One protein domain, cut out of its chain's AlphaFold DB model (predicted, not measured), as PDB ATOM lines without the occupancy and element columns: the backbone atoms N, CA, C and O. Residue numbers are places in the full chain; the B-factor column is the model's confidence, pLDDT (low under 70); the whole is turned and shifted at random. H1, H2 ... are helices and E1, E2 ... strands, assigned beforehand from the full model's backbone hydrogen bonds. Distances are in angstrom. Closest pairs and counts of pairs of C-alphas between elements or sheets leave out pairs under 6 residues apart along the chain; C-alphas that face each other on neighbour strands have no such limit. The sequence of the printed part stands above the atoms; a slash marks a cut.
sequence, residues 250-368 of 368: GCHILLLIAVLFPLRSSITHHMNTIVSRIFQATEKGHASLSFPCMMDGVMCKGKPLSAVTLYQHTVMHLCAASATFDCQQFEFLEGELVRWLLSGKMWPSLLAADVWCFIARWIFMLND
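AT A GLANCE: This is residues 250 to 368 of the 368 residues of an uncharacterized protein of Portunus trituberculatus (UniProt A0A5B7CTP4). Five helices form an up-and-down bundle, each running against the one before it, with H4 between H1 and H6, and H2 and H5 side by side along them. H3 and the small antiparallel hairpin E1 - E2 sit at the end where H4 begins. The printed part has 119 residues with six named helices and two named strands, in the order H1 H2 H3 E1 E2 H4 H5 H6, mostly helix. It is compact, with a radius of gyration of the C-alphas of 14.1 A and spans of 37 by 35 by 29 A.

HOW THE PARTS SIT: Start with the helical hairpin of H1, residues 250 to 259, and H2, residues 268 to 284: they touch, opposite ways, closest at C-alphas 252 and 281, 6.0 A. H3, residues 286 to 290, touches H4, residues 310 to 322, at its residues 310 to 311 alone; C-alphas 289 and 311 are closest, 4.8 A. Between E1, residues 294 to 296, and E2, residues 307 to 309, find N 295 and O 308 within hydrogen-bond range, 2.9 A. H5, residues 327 to 341, touches H2, closest at C-alphas 272 and 329, 6.6 A. H6, residues 346 to 367, touches H4 with residues 351 to 359 alone, closest at C-alphas 319 and 355, 5.7 A. Every O i to N i+4 pair is within hydrogen-bond range in H1, H4, H5 and H6, but 11 of 13 in H2 and 0 of 1 in H3, which has 2 of 2 O i to N i+3 pairs.

IN THESE COORDINATES: Find C-alpha 250 at (173.205, 99.102, 53.189), where H1 begins. H2 spans 25.1 A; H6 spans 32.0 A to C-alpha 367 at (199.529, 127.259, 56.569).

THE WHOLE: The printed part has no cut and no long link. Look for pLDDT under 70 in 37 residues, among them 250 to 268.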
ATOM      1  N   GLY A 250     172.156 100.113  53.184       66.12
ATOM      2  CA  GLY A 250     173.205  99.102  53.189       66.12
ATOM      3  C   GLY A 250     174.306  99.402  52.171       66.12
ATOM      4  O   GLY A 250     175.490  99.325  52.499       66.12
ATOM      5  N   CYS A 251     173.940  99.860  50.972       64.44
ATOM      6  CA  CYS A 251     174.912 100.304  49.970       64.44
ATOM      7  C   CYS A 251     175.813 101.412  50.533       64.44
ATOM      8  O   CYS A 251     177.031 101.367  50.376       64.44
ATOM      9  N   HIS A 252     175.232 102.374  51.254       67.75
ATOM     10  CA  HIS A 252     175.987 103.437  51.918       67.75
ATOM     11  C   HIS A 252     176.939 102.930  52.989       67.75
ATOM     12  O   HIS A 252     178.091 103.352  53.013       67.75
ATOM     13  N   ILE A 253     176.484 102.052  53.882       66.75
ATOM     14  CA  ILE A 253     177.331 101.550  54.970       66.75
ATOM     15  C   ILE A 253     178.524 100.777  54.422       66.75
ATOM     16  O   ILE A 253     179.640 100.986  54.884       66.75
ATOM     17  N   LEU A 254     178.316  99.941  53.406       65.12
ATOM     18  CA  LEU A 254     179.404  99.191  52.783       65.12
ATOM     19  C   LEU A 254     180.418 100.099  52.088       65.12
ATOM     20  O   LEU A 254     181.621  99.881  52.204       65.12
ATOM     21  N   LEU A 255     179.949 101.155  51.422       64.38
ATOM     22  CA  LEU A 255     180.838 102.162  50.851       64.38
ATOM     23  C   LEU A 255     181.613 102.911  51.937       64.38
ATOM     24  O   LEU A 255     182.801 103.148  51.771       64.38
ATOM     25  N   LEU A 256     180.981 103.252  53.062       65.38
ATOM     26  CA  LEU A 256     181.670 103.904  54.178       65.38
ATOM     27  C   LEU A 256     182.718 103.003  54.807       65.38
ATOM     28  O   LEU A 256     183.808 103.479  55.098       65.38
ATOM     29  N   ILE A 257     182.421 101.714  54.958       63.97
ATOM     30  CA  ILE A 257     183.390 100.697  55.365       63.97
ATOM     31  C   ILE A 257     184.580 100.711  54.395       63.97
ATOM     32  O   ILE A 257     185.713 100.785  54.847       63.97
ATOM     33  N   ALA A 258     184.358 100.767  53.081       60.88
ATOM     34  CA  ALA A 258     185.451 100.836  52.107       60.88
ATOM     35  C   ALA A 258     186.313 102.122  52.203       60.88
ATOM     36  O   ALA A 258     187.481 102.097  51.831       60.88
ATOM     37  N   VAL A 259     185.773 103.235  52.720       60.03
ATOM     38  CA  VAL A 259     186.481 104.531  52.905       60.03
ATOM     39  C   VAL A 259     187.194 104.631  54.251       60.03
ATOM     40  O   VAL A 259     188.157 105.378  54.406       60.03
ATOM     41  N   LEU A 260     186.666 103.930  55.250       59.12
ATOM     42  CA  LEU A 260     186.981 104.078  56.668       59.12
ATOM     43  C   LEU A 260     188.378 103.611  57.062       59.12
ATOM     44  O   LEU A 260     188.853 103.934  58.154       59.12
ATOM     45  N   PHE A 261     189.028 102.830  56.210       55.97
ATOM     46  CA  PHE A 261     190.297 102.217  56.546       55.97
ATOM     47  C   PHE A 261     191.449 103.009  55.936       55.97
ATOM     48  O   PHE A 261     191.334 103.463  54.799       55.97
ATOM     49  N   PRO A 262     192.568 103.196  56.661       52.75
ATOM     50  CA  PRO A 262     193.802 103.677  56.059       52.75
ATOM     51  C   PRO A 262     194.222 102.652  55.009       52.75
ATOM     52  O   PRO A 262     194.824 101.625  55.323       52.75
ATOM     53  N   LEU A 263     193.802 102.890  53.772       52.84
ATOM     54  CA  LEU A 263     193.957 101.919  52.713       52.84
ATOM     55  C   LEU A 263     195.436 101.689  52.466       52.84
ATOM     56  O   LEU A 263     196.213 102.624  52.259       52.84
ATOM     57  N   ARG A 264     195.820 100.415  52.468       55.84
ATOM     58  CA  ARG A 264     197.123 100.008  51.956       55.84
ATOM     59  C   ARG A 264     197.252 100.505  50.515       55.84
ATOM     60  O   ARG A 264     196.258 100.602  49.795       55.84
ATOM     61  N   SER A 265     198.480 100.760  50.074       58.38
ATOM     62  CA  SER A 265     198.780 101.189  48.700       58.38
ATOM     63  C   SER A 265     198.216 100.260  47.615       58.38
ATOM     64  O   SER A 265     198.083 100.682  46.475       58.38
ATOM     65  N   SER A 266     197.873  99.011  47.951       54.72
ATOM     66  CA  SER A 266     197.188  98.083  47.050       54.72
ATOM     67  C   SER A 266     195.748  98.498  46.738       54.72
ATOM     68  O   SER A 266     195.308  98.304  45.615       54.72
ATOM     69  N   ILE A 267     195.024  99.135  47.665       61.41
ATOM     70  CA  ILE A 267     193.582  99.436  47.528       61.41
ATOM     71  C   ILE A 267     193.339 100.914  47.163       61.41
ATOM     72  O   ILE A 267     192.240 101.296  46.767       61.41
ATOM     73  N   THR A 268     194.368 101.767  47.207       65.38
ATOM     74  CA  THR A 268     194.261 103.206  46.884       65.38
ATOM     75  C   THR A 268     193.707 103.488  45.487       65.38
ATOM     76  O   THR A 268     193.066 104.520  45.293       65.38
ATOM     77  N   HIS A 269     193.884 102.573  44.529       71.81
ATOM     78  CA  HIS A 269     193.340 102.708  43.177       71.81
ATOM     79  C   HIS A 269     191.802 102.629  43.127       71.81
ATOM     80  O   HIS A 269     191.180 103.212  42.239       71.81
ATOM     81  N   HIS A 270     191.169 101.982  44.110       75.00
ATOM     82  CA  HIS A 270     189.713 101.926  44.233       75.00
ATOM     83  C   HIS A 270     189.109 103.208  44.823       75.00
ATOM     84  O   HIS A 270     187.900 103.411  44.704       75.00
ATOM     85  N   MET A 271     189.913 104.101  45.415       77.75
ATOM     86  CA  MET A 271     189.394 105.247  46.175       77.75
ATOM     87  C   MET A 271     188.548 106.206  45.370       77.75
ATOM     88  O   MET A 271     187.484 106.617  45.825       77.75
ATOM     89  N   ASN A 272     188.971 106.512  44.151       83.50
ATOM     90  CA  ASN A 272     188.218 107.393  43.270       83.50
ATOM     91  C   ASN A 272     186.831 106.803  42.969       83.50
ATOM     92  O   ASN A 272     185.806 107.485  43.047       83.50
ATOM     93  N   THR A 273     186.786 105.495  42.713       83.25
ATOM     94  CA  THR A 273     185.536 104.762  42.503       83.25
ATOM     95  C   THR A 273     184.671 104.792  43.758       83.25
ATOM     96  O   THR A 273     183.492 105.126  43.667       83.25
ATOM     97  N   ILE A 274     185.244 104.502  44.928       80.75
ATOM     98  CA  ILE A 274     184.531 104.506  46.209       80.75
ATOM     99  C   ILE A 274     183.924 105.891  46.482       80.75
ATOM    100  O   ILE A 274     182.718 105.989  46.704       80.75
ATOM    101  N   VAL A 275     184.716 106.966  46.386       84.44
ATOM    102  CA  VAL A 275     184.258 108.353  46.578       84.44
ATOM    103  C   VAL A 275     183.099 108.675  45.643       84.44
ATOM    104  O   VAL A 275     182.052 109.144  46.093       84.44
ATOM    105  N   SER A 276     183.233 108.360  44.352       85.94
ATOM    106  CA  SER A 276     182.159 108.621  43.393       85.94
ATOM    107  C   SER A 276     180.881 107.852  43.732       85.94
ATOM    108  O   SER A 276     179.773 108.392  43.646       85.94
ATOM    109  N   ARG A 277     181.015 106.599  44.184       82.88
ATOM    110  CA  ARG A 277     179.881 105.766  44.599       82.88
ATOM    111  C   ARG A 277     179.196 106.288  45.856       82.88
ATOM    112  O   ARG A 277     177.975 106.201  45.910       82.88
ATOM    113  N   ILE A 278     179.909 106.879  46.819       84.38
ATOM    114  CA  ILE A 278     179.284 107.497  48.007       84.38
ATOM    115  C   ILE A 278     178.337 108.614  47.594       84.38
ATOM    116  O   ILE A 278     177.211 108.685  48.086       84.38
ATOM    117  N   PHE A 279     178.759 109.489  46.681       86.56
ATOM    118  CA  PHE A 279     177.893 110.567  46.218       86.56
ATOM    119  C   PHE A 279     176.686 110.044  45.432       86.56
ATOM    120  O   PHE A 279     175.570 110.514  45.645       86.56
ATOM    121  N   GLN A 280     176.880 109.029  44.583       84.31
ATOM    122  CA  GLN A 280     175.774 108.367  43.877       84.31
ATOM    123  C   GLN A 280     174.794 107.704  44.851       84.31
ATOM    124  O   GLN A 280     173.581 107.847  44.708       84.31
ATOM    125  N   ALA A 281     175.306 107.011  45.869       79.94
ATOM    126  CA  ALA A 281     174.485 106.439  46.922       79.94
ATOM    127  C   ALA A 281     173.719 107.552  47.644       79.94
ATOM    128  O   ALA A 281     172.520 107.426  47.859       79.94
ATOM    129  N   THR A 282     174.369 108.682  47.946       81.56
ATOM    130  CA  THR A 282     173.783 109.847  48.643       81.56
ATOM    131  C   THR A 282     172.613 110.454  47.874       81.56
ATOM    132  O   THR A 282     171.640 110.896  48.482       81.56
ATOM    133  N   GLU A 283     172.667 110.426  46.544       82.12
ATOM    134  CA  GLU A 283     171.544 110.819  45.697       82.12
ATOM    135  C   GLU A 283     170.342 109.877  45.866       82.12
ATOM    136  O   GLU A 283     169.208 110.339  46.023       82.12
ATOM    137  N   LYS A 284     170.587 108.562  45.861       76.25
ATOM    138  CA  LYS A 284     169.539 107.532  45.923       76.25
ATOM    139  C   LYS A 284     168.950 107.376  47.335       76.25
ATOM    140  O   LYS A 284     167.735 107.371  47.495       76.25
ATOM    141  N   GLY A 285     169.790 107.363  48.368       71.00
ATOM    142  CA  GLY A 285     169.447 107.017  49.754       71.00
ATOM    143  C   GLY A 285     169.039 108.177  50.670       71.00
ATOM    144  O   GLY A 285     169.256 108.105  51.877       71.00
ATOM    145  N   HIS A 286     168.460 109.260  50.150       69.94
ATOM    146  CA  HIS A 286     168.164 110.464  50.943       69.94
ATOM    147  C   HIS A 286     167.275 110.238  52.185       69.94
ATOM    148  O   HIS A 286     167.491 110.870  53.221       69.94
ATOM    149  N   ALA A 287     166.308 109.316  52.119       68.50
ATOM    150  CA  ALA A 287     165.490 108.938  53.276       68.50
ATOM    151  C   ALA A 287     166.334 108.249  54.366       68.50
ATOM    152  O   ALA A 287     166.178 108.522  55.559       68.50
ATOM    153  N   SER A 288     167.288 107.419  53.942       68.88
ATOM    154  CA  SER A 288     168.213 106.682  54.801       68.88
ATOM    155  C   SER A 288     169.242 107.575  55.500       68.88
ATOM    156  O   SER A 288     169.640 107.315  56.632       68.88
ATOM    157  N   LEU A 289     169.650 108.665  54.852       73.62
ATOM    158  CA  LEU A 289     170.609 109.622  55.410       73.62
ATOM    159  C   LEU A 289     170.067 110.376  56.627       73.62
ATOM    160  O   LEU A 289     170.839 110.771  57.505       73.62
ATOM    161  N   SER A 290     168.746 110.563  56.669       68.44
ATOM    162  CA  SER A 290     168.078 111.329  57.717       68.44
ATOM    163  C   SER A 290     167.542 110.479  58.863       68.44
ATOM    164  O   SER A 290     167.463 111.025  59.961       68.44
ATOM    165  N   PHE A 291     167.143 109.207  58.652       62.28
ATOM    166  CA  PHE A 291     166.309 108.553  59.675       62.28
ATOM    167  C   PHE A 291     166.416 107.055  60.037       62.28
ATOM    168  O   PHE A 291     165.982 106.767  61.140       62.28
ATOM    169  N   PRO A 292     166.975 106.072  59.312       57.59
ATOM    170  CA  PRO A 292     166.952 104.687  59.787       57.59
ATOM    171  C   PRO A 292     168.332 104.069  60.025       57.59
ATOM    172  O   PRO A 292     168.469 102.859  59.911       57.59
ATOM    173  N   CYS A 293     169.353 104.848  60.390       64.25
ATOM    174  CA  CYS A 293     170.556 104.276  60.997       64.25
ATOM    175  C   CYS A 293     171.314 105.324  61.820       64.25
ATOM    176  O   CYS A 293     171.761 106.337  61.276       64.25
ATOM    177  N   MET A 294     171.457 105.085  63.120       70.62
ATOM    178  CA  MET A 294     172.328 105.864  63.987       70.62
ATOM    179  C   MET A 294     173.611 105.073  64.220       70.62
ATOM    180  O   MET A 294     173.580 103.915  64.632       70.62
ATOM    181  N   MET A 295     174.744 105.713  63.973       72.69
ATOM    182  CA  MET A 295     176.065 105.102  64.095       72.69
ATOM    183  C   MET A 295     176.780 105.630  65.336       72.69
ATOM    184  O   MET A 295     176.413 106.674  65.892       72.69
ATOM    185  N   ASP A 296     177.808 104.917  65.783       70.31
ATOM    186  CA  ASP A 296     178.771 105.476  66.722       70.31
ATOM    187  C   ASP A 296     179.517 106.632  66.049       70.31
ATOM    188  O   ASP A 296     180.116 106.473  64.991       70.31
ATOM    189  N   GLY A 297     179.433 107.829  66.633       68.00
ATOM    190  CA  GLY A 297     180.228 108.968  66.184       68.00
ATOM    191  C   GLY A 297     181.704 108.814  66.551       68.00
ATOM    192  O   GLY A 297     182.116 107.818  67.127       68.00
ATOM    193  N   VAL A 298     182.519 109.829  66.279       66.31
ATOM    194  CA  VAL A 298     183.925 109.845  66.714       66.31
ATOM    195  C   VAL A 298     184.034 110.501  68.096       66.31
ATOM    196  O   VAL A 298     183.407 111.533  68.349       66.31
ATOM    197  N   MET A 299     184.836 109.933  69.007       68.12
ATOM    198  CA  MET A 299     185.133 110.588  70.288       68.12
ATOM    199  C   MET A 299     185.917 111.880  70.045       68.12
ATOM    200  O   MET A 299     187.078 111.859  69.643       68.12
ATOM    201  N   CYS A 300     185.299 113.016  70.355       58.06
ATOM    202  CA  CYS A 300     185.924 114.328  70.237       58.06
ATOM    203  C   CYS A 300     186.104 114.951  71.623       58.06
ATOM    204  O   CYS A 300     185.134 115.158  72.354       58.06
ATOM    205  N   LYS A 301     187.346 115.317  71.968       58.72
ATOM    206  CA  LYS A 301     187.683 116.094  73.181       58.72
ATOM    207  C   LYS A 301     187.206 115.447  74.495       58.72
ATOM    208  O   LYS A 301     186.654 116.127  75.355       58.72
ATOM    209  N   GLY A 302     187.371 114.129  74.632       62.25
ATOM    210  CA  GLY A 302     186.998 113.390  75.848       62.25
ATOM    211  C   GLY A 302     185.490 113.249  76.085       62.25
ATOM    212  O   GLY A 302     185.089 112.727  77.123       62.25
ATOM    213  N   LYS A 303     184.642 113.692  75.146       62.53
ATOM    214  CA  LYS A 303     183.205 113.406  75.186       62.53
ATOM    215  C   LYS A 303     182.949 111.945  74.795       62.53
ATOM    216  O   LYS A 303     183.655 111.428  73.925       62.53
ATOM    217  N   PRO A 304     181.955 111.286  75.416       66.12
ATOM    218  CA  PRO A 304     181.577 109.929  75.042       66.12
ATOM    219  C   PRO A 304     181.097 109.874  73.586       66.12
ATOM    220  O   PRO A 304     180.643 110.882  73.039       66.12
ATOM    221  N   LEU A 305     181.184 108.686  72.981       72.12
ATOM    222  CA  LEU A 305     180.641 108.395  71.652       72.12
ATOM    223  C   LEU A 305     179.159 108.791  71.604       72.12
ATOM    224  O   LEU A 305     178.330 108.218  72.313       72.12
ATOM    225  N   SER A 306     178.813 109.782  70.782       71.62
ATOM    226  CA  SER A 306     177.420 110.158  70.539       71.62
ATOM    227  C   SER A 306     176.857 109.376  69.360       71.62
ATOM    228  O   SER A 306     177.567 109.118  68.393       71.62
ATOM    229  N   ALA A 307     175.573 109.031  69.419       76.38
ATOM    230  CA  ALA A 307     174.859 108.525  68.254       76.38
ATOM    231  C   ALA A 307     174.744 109.642  67.200       76.38
ATOM    232  O   ALA A 307     174.316 110.748  67.532       76.38
ATOM    233  N   VAL A 308     175.118 109.358  65.953       78.62
ATOM    234  CA  VAL A 308     175.058 110.306  64.825       78.62
ATOM    235  C   VAL A 308     174.237 109.729  63.678       78.62
ATOM    236  O   VAL A 308     174.160 108.510  63.538       78.62
ATOM    237  N   THR A 309     173.641 110.584  62.845       79.62
ATOM    238  CA  THR A 309     172.927 110.112  61.648       79.62
ATOM    239  C   THR A 309     173.897 109.508  60.633       79.62
ATOM    240  O   THR A 309     175.087 109.840  60.622       79.62
ATOM    241  N   LEU A 310     173.390 108.668  59.724       79.00
ATOM    242  CA  LEU A 310     174.183 108.133  58.615       79.00
ATOM    243  C   LEU A 310     174.821 109.251  57.770       79.00
ATOM    244  O   LEU A 310     175.971 109.118  57.356       79.00
ATOM    245  N   TYR A 311     174.131 110.383  57.581       84.69
ATOM    246  CA  TYR A 311     174.709 111.563  56.930       84.69
ATOM    247  C   TYR A 311     175.936 112.106  57.673       84.69
ATOM    248  O   TYR A 311     177.004 112.258  57.087       84.69
ATOM    249  N   GLN A 312     175.809 112.366  58.977       84.06
ATOM    250  CA  GLN A 312     176.912 112.893  59.787       84.06
ATOM    251  C   GLN A 312     178.096 111.926  59.823       84.06
ATOM    252  O   GLN A 312     179.242 112.350  59.699       84.06
ATOM    253  N   HIS A 313     177.817 110.627  59.947       81.62
ATOM    254  CA  HIS A 313     178.822 109.573  59.856       81.62
ATOM    255  C   HIS A 313     179.540 109.600  58.497       81.62
ATOM    256  O   HIS A 313     180.768 109.582  58.447       81.62
ATOM    257  N   THR A 314     178.788 109.750  57.401       81.81
ATOM    258  CA  THR A 314     179.337 109.876  56.039       81.81
ATOM    259  C   THR A 314     180.280 111.066  55.918       81.81
ATOM    260  O   THR A 314     181.418 110.901  55.482       81.81
ATOM    261  N   VAL A 315     179.833 112.253  56.340       86.88
ATOM    262  CA  VAL A 315     180.644 113.478  56.300       86.88
ATOM    263  C   VAL A 315     181.930 113.293  57.101       86.88
ATOM    264  O   VAL A 315     183.007 113.576  56.590       86.88
ATOM    265  N   MET A 316     181.848 112.784  58.336       82.50
ATOM    266  CA  MET A 316     183.028 112.598  59.188       82.50
ATOM    267  C   MET A 316     184.076 111.693  58.540       82.50
ATOM    268  O   MET A 316     185.258 112.032  58.565       82.50
ATOM    269  N   HIS A 317     183.663 110.573  57.945       80.50
ATOM    270  CA  HIS A 317     184.604 109.627  57.347       80.50
ATOM    271  C   HIS A 317     185.148 110.080  56.003       80.50
ATOM    272  O   HIS A 317     186.337 109.898  55.760       80.50
ATOM    273  N   LEU A 318     184.342 110.739  55.172       84.12
ATOM    274  CA  LEU A 318     184.839 111.316  53.927       84.12
ATOM    275  C   LEU A 318     185.820 112.468  54.199       84.12
ATOM    276  O   LEU A 318     186.856 112.554  53.546       84.12
ATOM    277  N   CYS A 319     185.559 113.294  55.217       86.25
ATOM    278  CA  CYS A 319     186.504 114.309  55.686       86.25
ATOM    279  C   CYS A 319     187.798 113.681  56.226       86.25
ATOM    280  O   CYS A 319     188.888 114.087  55.828       86.25
ATOM    281  N   ALA A 320     187.699 112.663  57.088       81.44
ATOM    282  CA  ALA A 320     188.868 111.961  57.616       81.44
ATOM    283  C   ALA A 320     189.713 111.325  56.498       81.44
ATOM    284  O   ALA A 320     190.932 111.470  56.508       81.44
ATOM    285  N   ALA A 321     189.071 110.692  55.513       80.38
ATOM    286  CA  ALA A 321     189.738 110.127  54.347       80.38
ATOM    287  C   ALA A 321     190.376 111.214  53.472       80.38
ATOM    288  O   ALA A 321     191.527 111.080  53.083       80.38
ATOM    289  N   SER A 322     189.697 112.339  53.228       84.38
ATOM    290  CA  SER A 322     190.264 113.439  52.429       84.38
ATOM    291  C   SER A 322     191.573 113.992  53.004       84.38
ATOM    292  O   SER A 322     192.436 114.438  52.251       84.38
ATOM    293  N   ALA A 323     191.759 113.914  54.327       82.75
ATOM    294  CA  ALA A 323     192.991 114.332  54.991       82.75
ATOM    295  C   ALA A 323     194.175 113.368  54.763       82.75
ATOM    296  O   ALA A 323     195.305 113.721  55.095       82.75
ATOM    297  N   THR A 324     193.938 112.168  54.222       80.06
ATOM    298  CA  THR A 324     194.973 111.162  53.933       80.06
ATOM    299  C   THR A 324     195.259 110.984  52.441       80.06
ATOM    300  O   THR A 324     196.101 110.158  52.090       80.06
ATOM    301  N   PHE A 325     194.583 111.732  51.562       81.38
ATOM    302  CA  PHE A 325     194.714 111.587  50.110       81.38
ATOM    303  C   PHE A 325     196.049 112.125  49.595       81.38
ATOM    304  O   PHE A 325     196.549 113.150  50.062       81.38
ATOM    305  N   ASP A 326     196.602 111.447  48.590       84.50
ATOM    306  CA  ASP A 326     197.702 111.995  47.798       84.50
ATOM    307  C   ASP A 326     197.211 113.066  46.802       84.50
ATOM    308  O   ASP A 326     196.014 113.328  46.663       84.50
ATOM    309  N   CYS A 327     198.141 113.710  46.089       85.56
ATOM    310  CA  CYS A 327     197.805 114.781  45.149       85.56
ATOM    311  C   CYS A 327     196.845 114.338  44.029       85.56
ATOM    312  O   CYS A 327     195.996 115.128  43.627       85.56
ATOM    313  N   GLN A 328     196.957 113.101  43.532       85.94
ATOM    314  CA  GLN A 328     196.120 112.609  42.428       85.94
ATOM    315  C   GLN A 328     194.704 112.289  42.913       85.94
ATOM    316  O   GLN A 328     193.717 112.626  42.259       85.94
ATOM    317  N   GLN A 329     194.597 111.659  44.080       84.88
ATOM    318  CA  GLN A 329     193.321 111.372  44.730       84.88
ATOM    319  C   GLN A 329     192.601 112.662  45.133       84.88
ATOM    320  O   GLN A 329     191.379 112.755  45.019       84.88
ATOM    321  N   PHE A 330     193.350 113.675  45.573       87.19
ATOM    322  CA  PHE A 330     192.793 114.978  45.910       87.19
ATOM    323  C   PHE A 330     192.269 115.723  44.676       87.19
ATOM    324  O   PHE A 330     191.155 116.235  44.723       87.19
ATOM    325  N   GLU A 331     193.009 115.730  43.560       88.94
ATOM    326  CA  GLU A 331     192.541 116.315  42.292       88.94
ATOM    327  C   GLU A 331     191.230 115.658  41.826       88.94
ATOM    328  O   GLU A 331     190.276 116.337  41.439       88.94
ATOM    329  N   PHE A 332     191.138 114.328  41.935       89.88
ATOM    330  CA  PHE A 332     189.899 113.609  41.642       89.88
ATOM    331  C   PHE A 332     188.755 114.006  42.589       89.88
ATOM    332  O   PHE A 332     187.637 114.266  42.134       89.88
ATOM    333  N   LEU A 333     189.022 114.063  43.900       90.31
ATOM    334  CA  LEU A 333     188.040 114.478  44.901       90.31
ATOM    335  C   LEU A 333     187.526 115.892  44.615       90.31
ATOM    336  O   LEU A 333     186.318 116.107  44.647       90.31
ATOM    337  N   GLU A 334     188.409 116.838  44.299       92.19
ATOM    338  CA  GLU A 334     188.046 118.213  43.950       92.19
ATOM    339  C   GLU A 334     187.074 118.245  42.761       92.19
ATOM    340  O   GLU A 334     186.015 118.880  42.833       92.19
ATOM    341  N   GLY A 335     187.381 117.486  41.705       93.31
ATOM    342  CA  GLY A 335     186.506 117.328  40.546       93.31
ATOM    343  C   GLY A 335     185.124 116.775  40.909       93.31
ATOM    344  O   GLY A 335     184.104 117.320  40.475       93.31
ATOM    345  N   GLU A 336     185.062 115.734  41.746       92.75
ATOM    346  CA  GLU A 336     183.794 115.175  42.229       92.75
ATOM    347  C   GLU A 336     183.005 116.183  43.072       92.75
ATOM    348  O   GLU A 336     181.796 116.325  42.877       92.75
ATOM    349  N   LEU A 337     183.660 116.916  43.976       94.81
ATOM    350  CA  LEU A 337     182.991 117.898  44.824       94.81
ATOM    351  C   LEU A 337     182.356 119.014  43.990       94.81
ATOM    352  O   LEU A 337     181.180 119.314  44.186       94.81
ATOM    353  N   VAL A 338     183.081 119.582  43.018       95.88
ATOM    354  CA  VAL A 338     182.530 120.606  42.111       95.88
ATOM    355  C   VAL A 338     181.365 120.037  41.305       95.88
ATOM    356  O   VAL A 338     180.306 120.666  41.209       95.88
ATOM    357  N   ARG A 339     181.519 118.821  40.763       95.94
ATOM    358  CA  ARG A 339     180.475 118.154  39.978       95.94
ATOM    359  C   ARG A 339     179.186 117.981  40.778       95.94
ATOM    360  O   ARG A 339     178.107 118.292  40.272       95.94
ATOM    361  N   TRP A 340     179.274 117.491  42.013       94.69
ATOM    362  CA  TRP A 340     178.098 117.259  42.853       94.69
ATOM    363  C   TRP A 340     177.525 118.537  43.448       94.69
ATOM    364  O   TRP A 340     176.300 118.660  43.532       94.69
ATOM    365  N   LEU A 341     178.359 119.521  43.775       95.50
ATOM    366  CA  LEU A 341     177.911 120.839  44.222       95.50
ATOM    367  C   LEU A 341     177.040 121.526  43.160       95.50
ATOM    368  O   LEU A 341     176.014 122.114  43.490       95.50
ATOM    369  N   LEU A 342     177.403 121.385  41.882       95.19
ATOM    370  CA  LEU A 342     176.683 121.977  40.750       95.19
ATOM    371  C   LEU A 342     175.604 121.062  40.143       95.19
ATOM    372  O   LEU A 342     174.928 121.457  39.196       95.19
ATOM    373  N   SER A 343     175.405 119.855  40.680       93.12
ATOM    374  CA  SER A 343     174.474 118.859  40.119       93.12
ATOM    375  C   SER A 343     172.986 119.212  40.265       93.12
ATOM    376  O   SER A 343     172.137 118.578  39.638       93.12
ATOM    377  N   GLY A 344     172.644 120.180  41.125       88.88
ATOM    378  CA  GLY A 344     171.259 120.507  41.484       88.88
ATOM    379  C   GLY A 344     170.585 119.471  42.398       88.88
ATOM    380  O   GLY A 344     169.385 119.572  42.656       88.88
ATOM    381  N   LYS A 345     171.328 118.472  42.894       90.19
ATOM    382  CA  LYS A 345     170.826 117.413  43.781       90.19
ATOM    383  C   LYS A 345     171.105 117.766  45.239       90.19
ATOM    384  O   LYS A 345     172.247 117.722  45.674       90.19
ATOM    385  N   MET A 346     170.054 118.042  46.013       90.31
ATOM    386  CA  MET A 346     170.163 118.562  47.386       90.31
ATOM    387  C   MET A 346     171.173 117.811  48.274       90.31
ATOM    388  O   MET A 346     172.067 118.439  48.830       90.31
ATOM    389  N   TRP A 347     171.044 116.487  48.407       88.62
ATOM    390  CA  TRP A 347     171.859 115.701  49.344       88.62
ATOM    391  C   TRP A 347     173.327 115.550  48.916       88.62
ATOM    392  O   TRP A 347     174.198 115.871  49.725       88.62
ATOM    393  N   PRO A 348     173.645 115.148  47.669       91.00
ATOM    394  CA  PRO A 348     175.023 115.171  47.178       91.00
ATOM    395  C   PRO A 348     175.656 116.565  47.195       91.00
ATOM    396  O   PRO A 348     176.827 116.685  47.542       91.00
ATOM    397  N   SER A 349     174.904 117.623  46.857       93.69
ATOM    398  CA  SER A 349     175.416 118.998  46.901       93.69
ATOM    399  C   SER A 349     175.735 119.447  48.328       93.69
ATOM    400  O   SER A 349     176.757 120.095  48.538       93.69
ATOM    401  N   LEU A 350     174.905 119.079  49.312       93.31
ATOM    402  CA  LEU A 350     175.168 119.359  50.725       93.31
ATOM    403  C   LEU A 350     176.406 118.598  51.224       93.31
ATOM    404  O   LEU A 350     177.287 119.214  51.818       93.31
ATOM    405  N   LEU A 351     176.518 117.302  50.901       92.00
ATOM    406  CA  LEU A 351     177.697 116.494  51.230       92.00
ATOM    407  C   LEU A 351     178.970 117.105  50.629       92.00
ATOM    408  O   LEU A 351     179.983 117.224  51.315       92.00
ATOM    409  N   ALA A 352     178.910 117.532  49.363       94.62
ATOM    410  CA  ALA A 352     180.035 118.168  48.690       94.62
ATOM    411  C   ALA A 352     180.424 119.490  49.366       94.62
ATOM    412  O   ALA A 352     181.604 119.730  49.611       94.62
ATOM    413  N   ALA A 353     179.443 120.324  49.720       95.44
ATOM    414  CA  ALA A 353     179.682 121.580  50.423       95.44
ATOM    415  C   ALA A 353     180.317 121.365  51.810       95.44
ATOM    416  O   ALA A 353     181.263 122.073  52.159       95.44
ATOM    417  N   ASP A 354     179.839 120.386  52.581       94.38
ATOM    418  CA  ASP A 354     180.357 120.083  53.920       94.38
ATOM    419  C   ASP A 354     181.812 119.586  53.877       94.38
ATOM    420  O   ASP A 354     182.656 120.070  54.639       94.38
ATOM    421  N   VAL A 355     182.130 118.676  52.947       92.12
ATOM    422  CA  VAL A 355     183.501 118.177  52.737       92.12
ATOM    423  C   VAL A 355     184.418 119.296  52.240       92.12
ATOM    424  O   VAL A 355     185.518 119.467  52.766       92.12
ATOM    425  N   TRP A 356     183.956 120.126  51.300       93.31
ATOM    426  CA  TRP A 356     184.722 121.278  50.814       93.31
ATOM    427  C   TRP A 356     185.037 122.273  51.937       93.31
ATOM    428  O   TRP A 356     186.164 122.755  52.060       93.31
ATOM    429  N   CYS A 357     184.063 122.555  52.807       93.00
ATOM    430  CA  CYS A 357     184.260 123.421  53.967       93.00
ATOM    431  C   CYS A 357     185.282 122.848  54.958       93.00
ATOM    432  O   CYS A 357     186.051 123.610  55.549       93.00
ATOM    433  N   PHE A 358     185.293 121.526  55.161       91.19
ATOM    434  CA  PHE A 358     186.307 120.865  55.981       91.19
ATOM    435  C   PHE A 358     187.704 121.022  55.377       91.19
ATOM    436  O   PHE A 358     188.602 121.501  56.068       91.19
ATOM    437  N   ILE A 359     187.864 120.693  54.093       89.38
ATOM    438  CA  ILE A 359     189.141 120.785  53.372       89.38
ATOM    439  C   ILE A 359     189.691 122.211  53.432       89.38
ATOM    440  O   ILE A 359     190.847 122.407  53.802       89.38
ATOM    441  N   ALA A 360     188.854 123.217  53.153       88.00
ATOM    442  CA  ALA A 360     189.262 124.616  53.220       88.00
ATOM    443  C   ALA A 360     189.821 124.970  54.608       88.00
ATOM    444  O   ALA A 360     190.921 125.510  54.711       88.00
ATOM    445  N   ARG A 361     189.114 124.611  55.691       87.19
ATOM    446  CA  ARG A 361     189.590 124.859  57.066       87.19
ATOM    447  C   ARG A 361     190.874 124.101  57.393       87.19
ATOM    448  O   ARG A 361     191.727 124.648  58.083       87.19
ATOM    449  N   TRP A 362     190.995 122.859  56.938       81.50
ATOM    450  CA  TRP A 362     192.178 122.035  57.170       81.50
ATOM    451  C   TRP A 362     193.421 122.633  56.505       81.50
ATOM    452  O   TRP A 362     194.456 122.764  57.150       81.50
ATOM    453  N   ILE A 363     193.298 123.077  55.249       78.81
ATOM    454  CA  ILE A 363     194.378 123.746  54.510       78.81
ATOM    455  C   ILE A 363     194.777 125.062  55.188       78.81
ATOM    456  O   ILE A 363     195.967 125.339  55.310       78.81
ATOM    457  N   PHE A 364     193.812 125.860  55.662       72.25
ATOM    458  CA  PHE A 364     194.125 127.083  56.414       72.25
ATOM    459  C   PHE A 364     194.928 126.787  57.688       72.25
ATOM    460  O   PHE A 364     195.923 127.455  57.927       72.25
ATOM    461  N   MET A 365     194.571 125.748  58.451       70.75
ATOM    462  CA  MET A 365     195.295 125.373  59.678       70.75
ATOM    463  C   MET A 365     196.696 124.784  59.447       70.75
ATOM    464  O   MET A 365     197.461 124.712  60.399       70.75
ATOM    465  N   LEU A 366     197.028 124.316  58.239       67.25
ATOM    466  CA  LEU A 366     198.378 123.834  57.904       67.25
ATOM    467  C   LEU A 366     199.326 124.959  57.463       67.25
ATOM    468  O   LEU A 366     200.538 124.755  57.448       67.25
ATOM    469  N   ASN A 367     198.772 126.103  57.054       56.72
ATOM    470  CA  ASN A 367     199.529 127.259  56.569       56.72
ATOM    471  C   ASN A 367     199.774 128.326  57.654       56.72
ATOM    472  O   ASN A 367     200.516 129.274  57.390       56.72
ATOM    473  N   ASP A 368     199.171 128.158  58.834       47.22
ATOM    474  CA  ASP A 368     199.462 128.884  60.079       47.22
ATOM    475  C   ASP A 368     200.382 128.037  60.975       47.22
ATOM    476  O   ASP A 368     201.267 128.626  61.647       47.22
TER     477      ASP A 368